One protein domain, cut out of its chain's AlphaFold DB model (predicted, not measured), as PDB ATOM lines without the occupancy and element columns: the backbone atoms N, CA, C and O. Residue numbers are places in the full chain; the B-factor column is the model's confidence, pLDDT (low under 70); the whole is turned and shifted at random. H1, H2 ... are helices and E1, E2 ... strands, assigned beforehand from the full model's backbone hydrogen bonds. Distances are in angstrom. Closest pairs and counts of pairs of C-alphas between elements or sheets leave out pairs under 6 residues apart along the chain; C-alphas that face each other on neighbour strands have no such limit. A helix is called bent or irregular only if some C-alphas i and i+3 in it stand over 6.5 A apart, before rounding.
ATOM      1  N   ARG A 289     122.844 146.805 132.013       85.50
ATOM      2  CA  ARG A 289     122.414 145.475 131.557       85.50
ATOM      3  C   ARG A 289     121.197 144.963 132.330       85.50
ATOM      4  O   ARG A 289     120.292 144.382 131.734       85.50
ATOM      5  N   ALA A 290     121.165 145.140 133.650       83.62
ATOM      6  CA  ALA A 290     120.034 144.731 134.481       83.62
ATOM      7  C   ALA A 290     118.761 145.507 134.117       83.62
ATOM      8  O   ALA A 290     117.705 144.900 133.940       83.62
ATOM      9  N   PHE A 291     118.872 146.822 133.934       86.12
ATOM     10  CA  PHE A 291     117.780 147.679 133.480       86.12
ATOM     11  C   PHE A 291     117.206 147.233 132.123       86.12
ATOM     12  O   PHE A 291     116.005 146.981 132.008       86.12
ATOM     13  N   LEU A 292     118.063 147.023 131.123       87.38
ATOM     14  CA  LEU A 292     117.639 146.589 129.786       87.38
ATOM     15  C   LEU A 292     117.012 145.197 129.783       87.38
ATOM     16  O   LEU A 292     116.043 144.958 129.064       87.38
ATOM     17  N   ARG A 293     117.504 144.290 130.633       82.75
ATOM     18  CA  ARG A 293     116.888 142.969 130.813       82.75
ATOM     19  C   ARG A 293     115.487 143.064 131.418       82.75
ATOM     20  O   ARG A 293     114.610 142.321 130.981       82.75
ATOM     21  N   ARG A 294     115.230 143.985 132.357       84.88
ATOM     22  CA  ARG A 294     113.867 144.214 132.879       84.88
ATOM     23  C   ARG A 294     112.915 144.702 131.786       84.88
ATOM     24  O   ARG A 294     111.815 144.163 131.663       84.88
ATOM     25  N   LEU A 295     113.355 145.660 130.966       87.06
ATOM     26  CA  LEU A 295     112.590 146.141 129.809       87.06
ATOM     27  C   LEU A 295     112.305 145.001 128.818       87.06
ATOM     28  O   LEU A 295     111.151 144.782 128.447       87.06
ATOM     29  N   LEU A 296     113.333 144.229 128.449       84.44
ATOM     30  CA  LEU A 296     113.218 143.093 127.530       84.44
ATOM     31  C   LEU A 296     112.217 142.044 128.032       84.44
ATOM     32  O   LEU A 296     111.361 141.608 127.264       84.44
ATOM     33  N   ARG A 297     112.270 141.678 129.319       81.19
ATOM     34  CA  ARG A 297     111.330 140.718 129.927       81.19
ATOM     35  C   ARG A 297     109.879 141.173 129.796       81.19
ATOM     36  O   ARG A 297     109.027 140.372 129.423       81.19
ATOM     37  N   ARG A 298     109.596 142.457 130.041       81.94
ATOM     38  CA  ARG A 298     108.248 143.010 129.834       81.94
ATOM     39  C   ARG A 298     107.812 142.947 128.374       81.94
ATOM     40  O   ARG A 298     106.669 142.598 128.114       81.94
ATOM     41  N   CYS A 299     108.709 143.238 127.436       85.75
ATOM     42  CA  CYS A 299     108.395 143.221 126.003       85.75
ATOM     43  C   CYS A 299     108.170 141.810 125.452       85.75
ATOM     44  O   CYS A 299     107.407 141.640 124.504       85.75
ATOM     45  N   LEU A 300     108.839 140.806 126.023       80.06
ATOM     46  CA  LEU A 300     108.686 139.409 125.619       80.06
ATOM     47  C   LEU A 300     107.406 138.775 126.165       80.06
ATOM     48  O   LEU A 300     106.909 137.841 125.548       80.06
ATOM     49  N   LEU A 301     106.848 139.280 127.269       80.38
ATOM     50  CA  LEU A 301     105.687 138.670 127.920       80.38
ATOM     51  C   LEU A 301     104.486 138.454 126.969       80.38
ATOM     52  O   LEU A 301     104.029 137.314 126.889       80.38
ATOM     53  N   PRO A 302     104.027 139.444 126.172       83.50
ATOM     54  CA  PRO A 302     102.928 139.219 125.232       83.50
ATOM     55  C   PRO A 302     103.257 138.172 124.160       83.50
ATOM     56  O   PRO A 302     102.401 137.382 123.774       83.50
ATOM     57  N   LEU A 303     104.513 138.124 123.701       80.75
ATOM     58  CA  LEU A 303     104.964 137.135 122.721       80.75
ATOM     59  C   LEU A 303     104.946 135.721 123.316       80.75
ATOM     60  O   LEU A 303     104.585 134.771 122.622       80.75
ATOM     61  N   LEU A 304     105.307 135.576 124.593       75.25
ATOM     62  CA  LEU A 304     105.245 134.299 125.303       75.25
ATOM     63  C   LEU A 304     103.801 133.819 125.483       75.25
ATOM     64  O   LEU A 304     103.533 132.638 125.286       75.25
ATOM     65  N   GLU A 305     102.872 134.722 125.796       77.62
ATOM     66  CA  GLU A 305     101.441 134.403 125.903       77.62
ATOM     67  C   GLU A 305     100.864 133.942 124.555       77.62
ATOM     68  O   GLU A 305     100.177 132.921 124.485       77.62
ATOM     69  N   GLN A 306     101.208 134.635 123.463       78.69
ATOM     70  CA  GLN A 306     100.825 134.235 122.104       78.69
ATOM     71  C   GLN A 306     101.420 132.877 121.715       78.69
ATOM     72  O   GLN A 306     100.739 132.044 121.112       78.69
ATOM     73  N   LEU A 307     102.678 132.632 122.082       76.56
ATOM     74  CA  LEU A 307     103.355 131.365 121.832       76.56
ATOM     75  C   LEU A 307     102.723 130.211 122.627       76.56
ATOM     76  O   LEU A 307     102.566 129.122 122.080       76.56
ATOM     77  N   ALA A 308     102.353 130.442 123.888       72.38
ATOM     78  CA  ALA A 308     101.690 129.451 124.729       72.38
ATOM     79  C   ALA A 308     100.323 129.061 124.148       72.38
ATOM     80  O   ALA A 308     100.076 127.877 123.929       72.38
ATOM     81  N   ALA A 309      99.487 130.040 123.780       74.25
ATOM     82  CA  ALA A 309      98.205 129.780 123.118       74.25
ATOM     83  C   ALA A 309      98.391 129.013 121.794       74.25
ATOM     84  O   ALA A 309      97.695 128.032 121.514       74.25
ATOM     85  N   TRP A 310      99.398 129.393 121.005       76.38
ATOM     86  CA  TRP A 310      99.713 128.723 119.746       76.38
ATOM     87  C   TRP A 310     100.172 127.268 119.927       76.38
ATOM     88  O   TRP A 310      99.807 126.404 119.130       76.38
ATOM     89  N   LEU A 311     100.961 126.969 120.962       69.38
ATOM     90  CA  LEU A 311     101.482 125.620 121.209       69.38
ATOM     91  C   LEU A 311     100.486 124.710 121.943       69.38
ATOM     92  O   LEU A 311     100.477 123.505 121.683       69.38
ATOM     93  N   GLU A 312      99.667 125.254 122.844       65.94
ATOM     94  CA  GLU A 312      98.744 124.472 123.677       65.94
ATOM     95  C   GLU A 312      97.352 124.308 123.066       65.94
ATOM     96  O   GLU A 312      96.769 123.225 123.150       65.94
ATOM     97  N   GLU A 313      96.818 125.372 122.469       67.19
ATOM     98  CA  GLU A 313      95.460 125.416 121.914       67.19
ATOM     99  C   GLU A 313      95.496 125.285 120.382       67.19
ATOM    100  O   GLU A 313      94.548 124.816 119.748       67.19
ATOM    101  N   GLY A 314      96.626 125.639 119.758       67.62
ATOM    102  CA  GLY A 314      96.754 125.666 118.302       67.62
ATOM    103  C   GLY A 314      95.955 126.803 117.662       67.62
ATOM    104  O   GLY A 314      95.618 126.707 116.480       67.62
ATOM    105  N   GLU A 315      95.615 127.837 118.435       71.56
ATOM    106  CA  GLU A 315      94.931 129.043 117.974       71.56
ATOM    107  C   GLU A 315      95.931 130.187 117.809       71.56
ATOM    108  O   GLU A 315      96.744 130.465 118.692       71.56
ATOM    109  N   LEU A 316      95.871 130.882 116.672       76.44
ATOM    110  CA  LEU A 316      96.686 132.070 116.438       76.44
ATOM    111  C   LEU A 316      95.959 133.302 116.996       76.44
ATOM    112  O   LEU A 316      95.159 133.928 116.299       76.44
ATOM    113  N   ARG A 317      96.240 133.653 118.254       74.31
ATOM    114  CA  ARG A 317      95.706 134.861 118.905       74.31
ATOM    115  C   ARG A 317      96.608 136.065 118.643       74.31
ATOM    116  O   ARG A 317      97.404 136.465 119.487       74.31
ATOM    117  N   ASP A 318      96.473 136.652 117.458       80.81
ATOM    118  CA  ASP A 318      97.270 137.816 117.053       80.81
ATOM    119  C   ASP A 318      96.416 138.978 116.508       80.81
ATOM    120  O   ASP A 318      96.358 139.202 115.294       80.81
ATOM    121  N   PRO A 319      95.752 139.751 117.394       77.94
ATOM    122  CA  PRO A 319      94.922 140.889 116.991       77.94
ATOM    123  C   PRO A 319      95.706 141.991 116.263       77.94
ATOM    124  O   PRO A 319      95.139 142.719 115.450       77.94
ATOM    125  N   HIS A 320      97.010 142.112 116.539       78.88
ATOM    126  CA  HIS A 320      97.855 143.212 116.065       78.88
ATOM    127  C   HIS A 320      98.855 142.817 114.964       78.88
ATOM    128  O   HIS A 320      99.594 143.682 114.489       78.88
ATOM    129  N   ARG A 321      98.843 141.556 114.507       80.44
ATOM    130  CA  ARG A 321      99.757 141.020 113.478       80.44
ATOM    131  C   ARG A 321     101.234 141.175 113.848       80.44
ATOM    132  O   ARG A 321     102.051 141.555 113.010       80.44
ATOM    133  N   GLU A 322     101.554 140.948 115.116       83.19
ATOM    134  CA  GLU A 322     102.912 141.063 115.656       83.19
ATOM    135  C   GLU A 322     103.613 139.721 115.829       83.19
ATOM    136  O   GLU A 322     104.827 139.683 116.052       83.19
ATOM    137  N   PHE A 323     102.864 138.625 115.732       82.88
ATOM    138  CA  PHE A 323     103.415 137.295 115.865       82.88
ATOM    139  C   PHE A 323     104.157 136.902 114.582       82.88
ATOM    140  O   PHE A 323     103.746 137.208 113.462       82.88
ATOM    141  N   PHE A 324     105.262 136.174 114.733       81.12
ATOM    142  CA  PHE A 324     106.098 135.737 113.609       81.12
ATOM    143  C   PHE A 324     105.451 134.628 112.757       81.12
ATOM    144  O   PHE A 324     106.032 134.204 111.758       81.12
ATOM    145  N   VAL A 325     104.264 134.139 113.131       81.75
ATOM    146  CA  VAL A 325     103.452 133.231 112.313       81.75
ATOM    147  C   VAL A 325     102.206 133.968 111.845       81.75
ATOM    148  O   VAL A 325     101.423 134.454 112.656       81.75
ATOM    149  N   ARG A 326     101.986 134.000 110.532       81.75
ATOM    150  CA  ARG A 326     100.822 134.641 109.913       81.75
ATOM    151  C   ARG A 326      99.926 133.605 109.250       81.75
ATOM    152  O   ARG A 326     100.407 132.780 108.477       81.75
ATOM    153  N   ALA A 327      98.624 133.678 109.514       77.12
ATOM    154  CA  ALA A 327      97.636 132.870 108.809       77.12
ATOM    155  C   ALA A 327      97.393 133.407 107.385       77.12
ATOM    156  O   ALA A 327      97.233 134.614 107.180       77.12
ATOM    157  N   ASN A 328      97.334 132.502 106.410       77.06
ATOM    158  CA  ASN A 328      96.986 132.765 105.018       77.06
ATOM    159  C   ASN A 328      95.508 132.403 104.791       77.06
ATOM    160  O   ASN A 328      95.193 131.221 104.634       77.06
ATOM    161  N   PRO A 329      94.589 133.386 104.734       68.06
ATOM    162  CA  PRO A 329      93.149 133.123 104.647       68.06
ATOM    163  C   PRO A 329      92.693 132.552 103.292       68.06
ATOM    164  O   PRO A 329      91.569 132.084 103.178       68.06
ATOM    165  N   GLY A 330      93.544 132.579 102.260       65.69
ATOM    166  CA  GLY A 330      93.219 132.096 100.910       65.69
ATOM    167  C   GLY A 330      93.449 130.598 100.678       65.69
ATOM    168  O   GLY A 330      93.343 130.136  99.544       65.69
ATOM    169  N   VAL A 331      93.818 129.836 101.710       72.38
ATOM    170  CA  VAL A 331      94.184 128.421 101.575       72.38
ATOM    171  C   VAL A 331      92.995 127.533 101.923       72.38
ATOM    172  O   VAL A 331      92.379 127.685 102.975       72.38
ATOM    173  N   ARG A 332      92.679 126.579 101.038       58.31
ATOM    174  CA  ARG A 332      91.632 125.572 101.267       58.31
ATOM    175  C   ARG A 332      91.926 124.757 102.531       58.31
ATOM    176  O   ARG A 332      93.085 124.439 102.793       58.31
ATOM    177  N   SER A 333      90.880 124.356 103.259       61.34
ATOM    178  CA  SER A 333      90.961 123.611 104.529       61.34
ATOM    179  C   SER A 333      91.852 122.362 104.478       61.34
ATOM    180  O   SER A 333      92.486 122.012 105.469       61.34
ATOM    181  N   GLU A 334      91.967 121.734 103.309       61.84
ATOM    182  CA  GLU A 334      92.819 120.563 103.056       61.84
ATOM    183  C   GLU A 334      94.326 120.884 103.067       61.84
ATOM    184  O   GLU A 334      95.135 120.051 103.462       61.84
ATOM    185  N   GLN A 335      94.718 122.105 102.678       63.44
ATOM    186  CA  GLN A 335      96.115 122.569 102.608       63.44
ATOM    187  C   GLN A 335      96.471 123.545 103.737       63.44
ATOM    188  O   GLN A 335      97.573 124.099 103.768       63.44
ATOM    189  N   LEU A 336      95.547 123.767 104.673       64.75
ATOM    190  CA  LEU A 336      95.661 124.758 105.743       64.75
ATOM    191  C   LEU A 336      96.890 124.497 106.633       64.75
ATOM    192  O   LEU A 336      97.555 125.425 107.082       64.75
ATOM    193  N   TRP A 337      97.280 123.232 106.788       63.28
ATOM    194  CA  TRP A 337      98.474 122.837 107.543       63.28
ATOM    195  C   TRP A 337      99.778 122.988 106.753       63.28
ATOM    196  O   TRP A 337     100.834 123.151 107.354       63.28
ATOM    197  N   GLU A 338      99.746 122.942 105.419       62.59
ATOM    198  CA  GLU A 338     100.953 123.040 104.586       62.59
ATOM    199  C   GLU A 338     101.253 124.465 104.130       62.59
ATOM    200  O   GLU A 338     102.417 124.863 104.104       62.59
ATOM    201  N   LYS A 339     100.210 125.225 103.783       66.38
ATOM    202  CA  LYS A 339     100.312 126.572 103.202       66.38
ATOM    203  C   LYS A 339      99.524 127.630 103.974       66.38
ATOM    204  O   LYS A 339      99.666 128.818 103.685       66.38
ATOM    205  N   GLY A 340      98.699 127.226 104.944       67.81
ATOM    206  CA  GLY A 340      97.838 128.136 105.704       67.81
ATOM    207  C   GLY A 340      98.573 128.981 106.743       67.81
ATOM    208  O   GLY A 340      97.989 129.942 107.226       67.81
ATOM    209  N   TYR A 341      99.845 128.693 107.040       75.94
ATOM    210  CA  TYR A 341     100.668 129.499 107.942       75.94
ATOM    211  C   TYR A 341     102.028 129.812 107.317       75.94
ATOM    212  O   TYR A 341     102.728 128.912 106.851       75.94
ATOM    213  N   ALA A 342     102.402 131.088 107.325       79.38
ATOM    214  CA  ALA A 342     103.685 131.583 106.843       79.38
ATOM    215  C   ALA A 342     104.533 132.117 108.003       79.38
ATOM    216  O   ALA A 342     104.005 132.707 108.947       79.38
ATOM    217  N   PHE A 343     105.845 131.915 107.917       80.56
ATOM    218  CA  PHE A 343     106.812 132.498 108.843       80.56
ATOM    219  C   PHE A 343     107.202 133.900 108.371       80.56
ATOM    220  O   PHE A 343     107.485 134.086 107.188       80.56
ATOM    221  N   VAL A 344     107.222 134.866 109.286       82.31
ATOM    222  CA  VAL A 344     107.646 136.246 109.031       82.31
ATOM    223  C   VAL A 344     108.974 136.476 109.746       82.31
ATOM    224  O   VAL A 344     108.996 136.696 110.957       82.31
ATOM    225  N   ASP A 345     110.075 136.424 108.990       78.88
ATOM    226  CA  ASP A 345     111.436 136.565 109.530       78.88
ATOM    227  C   ASP A 345     111.643 137.920 110.243       78.88
ATOM    228  O   ASP A 345     112.314 137.979 111.269       78.88
ATOM    229  N   GLU A 346     111.017 138.996 109.754       81.25
ATOM    230  CA  GLU A 346     111.171 140.362 110.288       81.25
ATOM    231  C   GLU A 346     110.612 140.549 111.707       81.25
ATOM    232  O   GLU A 346     111.112 141.370 112.475       81.25
ATOM    233  N   LEU A 347     109.566 139.798 112.065       81.00
ATOM    234  CA  LEU A 347     108.907 139.888 113.374       81.00
ATOM    235  C   LEU A 347     109.497 138.902 114.386       81.00
ATOM    236  O   LEU A 347     109.137 138.929 115.565       81.00
ATOM    237  N   PHE A 348     110.386 138.019 113.934       81.06
ATOM    238  CA  PHE A 348     111.011 137.026 114.780       81.06
ATOM    239  C   PHE A 348     112.183 137.640 115.563       81.06
ATOM    240  O   PHE A 348     113.023 138.325 114.976       81.06
ATOM    241  N   PRO A 349     112.300 137.389 116.881       76.38
ATOM    242  CA  PRO A 349     113.444 137.863 117.648       76.38
ATOM    243  C   PRO A 349     114.739 137.226 117.121       76.38
ATOM    244  O   PRO A 349     114.991 136.035 117.318       76.38
ATOM    245  N   SER A 350     115.574 138.020 116.445       75.00
ATOM    246  CA  SER A 350     116.745 137.531 115.700       75.00
ATOM    247  C   SER A 350     117.749 136.749 116.556       75.00
ATOM    248  O   SER A 350     118.421 135.850 116.051       75.00
ATOM    249  N   PHE A 351     117.807 137.024 117.862       71.81
ATOM    250  CA  PHE A 351     118.689 136.340 118.809       71.81
ATOM    251  C   PHE A 351     118.333 134.864 119.055       71.81
ATOM    252  O   PHE A 351     119.190 134.108 119.498       71.81
ATOM    253  N   LEU A 352     117.107 134.427 118.751       62.94
ATOM    254  CA  LEU A 352     116.699 133.022 118.896       62.94
ATOM    255  C   LEU A 352     117.172 132.140 117.737       62.94
ATOM    256  O   LEU A 352     117.129 130.916 117.827       62.94
ATOM    257  N   GLY A 353     117.615 132.756 116.641       61.75
ATOM    258  CA  GLY A 353     118.040 132.063 115.436       61.75
ATOM    259  C   GLY A 353     116.874 131.483 114.610       61.75
ATOM    260  O   GLY A 353     115.881 130.979 115.143       61.75
ATOM    261  N   PRO A 354     116.987 131.483 113.271       62.25
ATOM    262  CA  PRO A 354     115.894 131.095 112.371       62.25
ATOM    263  C   PRO A 354     115.498 129.611 112.487       62.25
ATOM    264  O   PRO A 354     114.384 129.223 112.126       62.25
ATOM    265  N   GLY A 355     116.392 128.761 113.007       61.06
ATOM    266  CA  GLY A 355     116.113 127.343 113.251       61.06
ATOM    267  C   GLY A 355     115.010 127.122 114.287       61.06
ATOM    268  O   GLY A 355     114.149 126.263 114.087       61.06
ATOM    269  N   VAL A 356     114.985 127.940 115.345       65.44
ATOM    270  CA  VAL A 356     113.986 127.858 116.420       65.44
ATOM    271  C   VAL A 356     112.616 128.292 115.911       65.44
ATOM    272  O   VAL A 356     111.637 127.575 116.108       65.44
ATOM    273  N   GLY A 357     112.539 129.397 115.164       66.00
ATOM    274  CA  GLY A 357     111.282 129.871 114.576       66.00
ATOM    275  C   GLY A 357     110.626 128.840 113.650       66.00
ATOM    276  O   GLY A 357     109.434 128.542 113.769       66.00
ATOM    277  N   ARG A 358     111.423 128.198 112.786       68.44
ATOM    278  CA  ARG A 358     110.947 127.111 111.908       68.44
ATOM    279  C   ARG A 358     110.549 125.856 112.685       68.44
ATOM    280  O   ARG A 358     109.626 125.155 112.269       68.44
ATOM    281  N   ALA A 359     111.227 125.557 113.792       65.31
ATOM    282  CA  ALA A 359     110.858 124.455 114.674       65.31
ATOM    283  C   ALA A 359     109.515 124.716 115.374       65.31
ATOM    284  O   ALA A 359     108.675 123.820 115.384       65.31
ATOM    285  N   ILE A 360     109.269 125.941 115.859       69.44
ATOM    286  CA  ILE A 360     107.985 126.346 116.461       69.44
ATOM    287  C   ILE A 360     106.843 126.194 115.451       69.44
ATOM    288  O   ILE A 360     105.812 125.598 115.767       69.44
ATOM    289  N   LEU A 361     107.041 126.667 114.214       71.56
ATOM    290  CA  LEU A 361     106.041 126.529 113.153       71.56
ATOM    291  C   LEU A 361     105.708 125.053 112.877       71.56
ATOM    292  O   LEU A 361     104.543 124.694 112.736       71.56
ATOM    293  N   LYS A 362     106.723 124.181 112.827       68.69
ATOM    294  CA  LYS A 362     106.536 122.735 112.617       68.69
ATOM    295  C   LYS A 362     105.898 122.035 113.820       68.69
ATOM    296  O   LYS A 362     105.114 121.111 113.618       68.69
ATOM    297  N   ALA A 363     106.220 122.452 115.044       63.16
ATOM    298  CA  ALA A 363     105.698 121.859 116.276       63.16
ATOM    299  C   ALA A 363     104.183 122.062 116.405       63.16
ATOM    300  O   ALA A 363     103.457 121.103 116.661       63.16
ATOM    301  N   ALA A 364     103.699 123.271 116.118       60.44
ATOM    302  CA  ALA A 364     102.267 123.568 116.102       60.44
ATOM    303  C   ALA A 364     101.508 122.886 114.946       60.44
ATOM    304  O   ALA A 364     100.294 122.704 115.003       60.44
ATOM    305  N   ARG A 365     102.223 122.460 113.896       62.81
ATOM    306  CA  ARG A 365     101.670 121.768 112.722       62.81
ATOM    307  C   ARG A 365     101.397 120.280 112.960       62.81
ATOM    308  O   ARG A 365     100.804 119.637 112.099       62.81
ATOM    309  N   ASN A 366     101.870 119.701 114.067       58.16
ATOM    310  CA  ASN A 366     101.776 118.265 114.310       58.16
ATOM    311  C   ASN A 366     100.435 117.900 114.982       58.16
ATOM    312  O   ASN A 366     100.262 118.164 116.166       58.16
ATOM    313  N   PRO A 367      99.490 117.232 114.297       49.78
ATOM    314  CA  PRO A 367      98.163 116.937 114.849       49.78
ATOM    315  C   PRO A 367      98.184 116.022 116.089       49.78
ATOM    316  O   PRO A 367      97.224 116.010 116.856       49.78
ATOM    317  N   LYS A 368      99.285 115.294 116.341       44.09
ATOM    318  CA  LYS A 368      99.444 114.423 117.523       44.09
ATOM    319  C   LYS A 368      99.582 115.183 118.853       44.09
ATOM    320  O   LYS A 368      99.442 114.560 119.903       44.09
ATOM    321  N   THR A 369      99.879 116.485 118.841       46.31
ATOM    322  CA  THR A 369      99.839 117.324 120.057       46.31
ATOM    323  C   THR A 369      98.413 117.765 120.396       46.31
ATOM    324  O   THR A 369      98.101 117.914 121.573       46.31
ATOM    325  N   ARG A 370      97.527 117.876 119.397       45.06
ATOM    326  CA  ARG A 370      96.116 118.261 119.571       45.06
ATOM    327  C   ARG A 370      95.216 117.137 120.075       45.06
ATOM    328  O   ARG A 370      94.353 117.379 120.905       45.06
ATOM    329  N   THR A 371      95.419 115.904 119.616       41.69
ATOM    330  CA  THR A 371      94.529 114.775 119.955       41.69
ATOM    331  C   THR A 371      94.733 114.201 121.357       41.69
ATOM    332  O   THR A 371      94.007 113.296 121.749       41.69
ATOM    333  N   ARG A 372      95.700 114.696 122.139       40.06
ATOM    334  CA  ARG A 372      95.992 114.171 123.484       40.06
ATOM    335  C   ARG A 372      95.210 114.861 124.616       40.06
ATOM    336  O   ARG A 372      95.430 114.518 125.772       40.06
ATOM    337  N   LYS A 373      94.344 115.826 124.284       39.34
ATOM    338  CA  LYS A 373      93.471 116.568 125.215       39.34
ATOM    339  C   LYS A 373      91.965 116.374 124.940       39.34
ATOM    340  O   LYS A 373      91.173 117.046 125.592       39.34
ATOM    341  N   ALA A 374      91.586 115.503 123.997       30.83
ATOM    342  CA  ALA A 374      90.188 115.142 123.736       30.83
ATOM    343  C   ALA A 374      89.789 113.892 124.523       30.83
ATOM    344  O   ALA A 374      90.614 112.945 124.544       30.83
TER     345      ALA A 374
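AT A GLANCE: This is residues 289 to 374 of the 374 residues of the protein "Spindle pole body component" of Phaeomonas parva (UniProt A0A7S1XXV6). A small ribbon of two short strands, E1 and E2, has helix H3 packed beside it, and the second arm of a long bent helix, H1b, lies in the same body, while the first arm, H1a, sticks out alone at one end and makes much of the length. The short helix H4, residues 367 to 373, lies away from the ribbon, one residue before the chain's last residue, Ala 374. The printed part has 86 residues with four named helices and two named strands, in the order H1, E1, H2, E2, H3, H4; the strands are antiparallel, and the class is mostly helix. The whole is only just compact, close to loose, with a radius of gyration of the C-alphas of 14.3 A, and is elongated, spanning 48 by 29 by 25 A.

HOW THE PARTS SIT: E1, residues 325 to 327, and E2, residues 341 to 343, are antiparallel neighbours at 148 degrees; N 326 and O 342 are within hydrogen-bond range at 2.9 A, as are N 342 and O 326 at 2.9 A. H3, residues 354 to 364, has its closest C-alphas to E2 at Phe 343 and Leu 361, 7.4 A apart. The closest C-alphas of E1 and H3 are those of Val 325 and Leu 361, 7.2 A apart. H1, residues 289 to 312, was assigned as one helix by its hydrogen bonds but is bent: C-alphas 299 and 302 are 6.8 A apart. Its arms, H1a, residues 289 to 299, and H1b, residues 302 to 312, stand at a steep tilt of 53 degrees. H1b and H3 only just touch, only at their ends, with 3 pairs of C-alphas within 8 A, the closest being Leu 311 and Ala 364 at 5.6 A; they run the same way at a steep tilt of 45 degrees. H4, residues 367 to 373, is close but not clearly touching H1b, about perpendicular at 86 degrees; their closest C-alphas, Glu 312 and Arg 370, are 7.9 A apart. H3 and H4 meet only through their link. H2, residues 336 to 339, is apart from H3. Every O i to N i+4 pair is within hydrogen-bond range in H1a, H1b and H3; in H4 it is 1 of 3, beside 1 of 4 O i to N i+3 pairs, and H2 is too short for an O i to N i+4 pair.

IN THESE COORDINATES: H1a begins at C-alpha 289 (122.414, 145.475, 131.557) and is 15.2 A long; H1b is 15.4 A long. H3 is 16.0 A long. H4, 11.4 A long, ends at C-alpha 373 (93.471, 116.568, 125.215).

THE WHOLE: The C-alphas of Ala 290 and Glu 334, the two farthest apart, are 48.1 A from each other. Residues 289 to 299 stand free; without them the body spans 33 by 28 by 25 A. The printed part has no cut, and the link from H1 to E1, 12 residues, is long. Mean pLDDT of the printed part is 71.0, with 37 residues under 70, among them 352 to 360 and 362 to 374; in H4 the mean is 44.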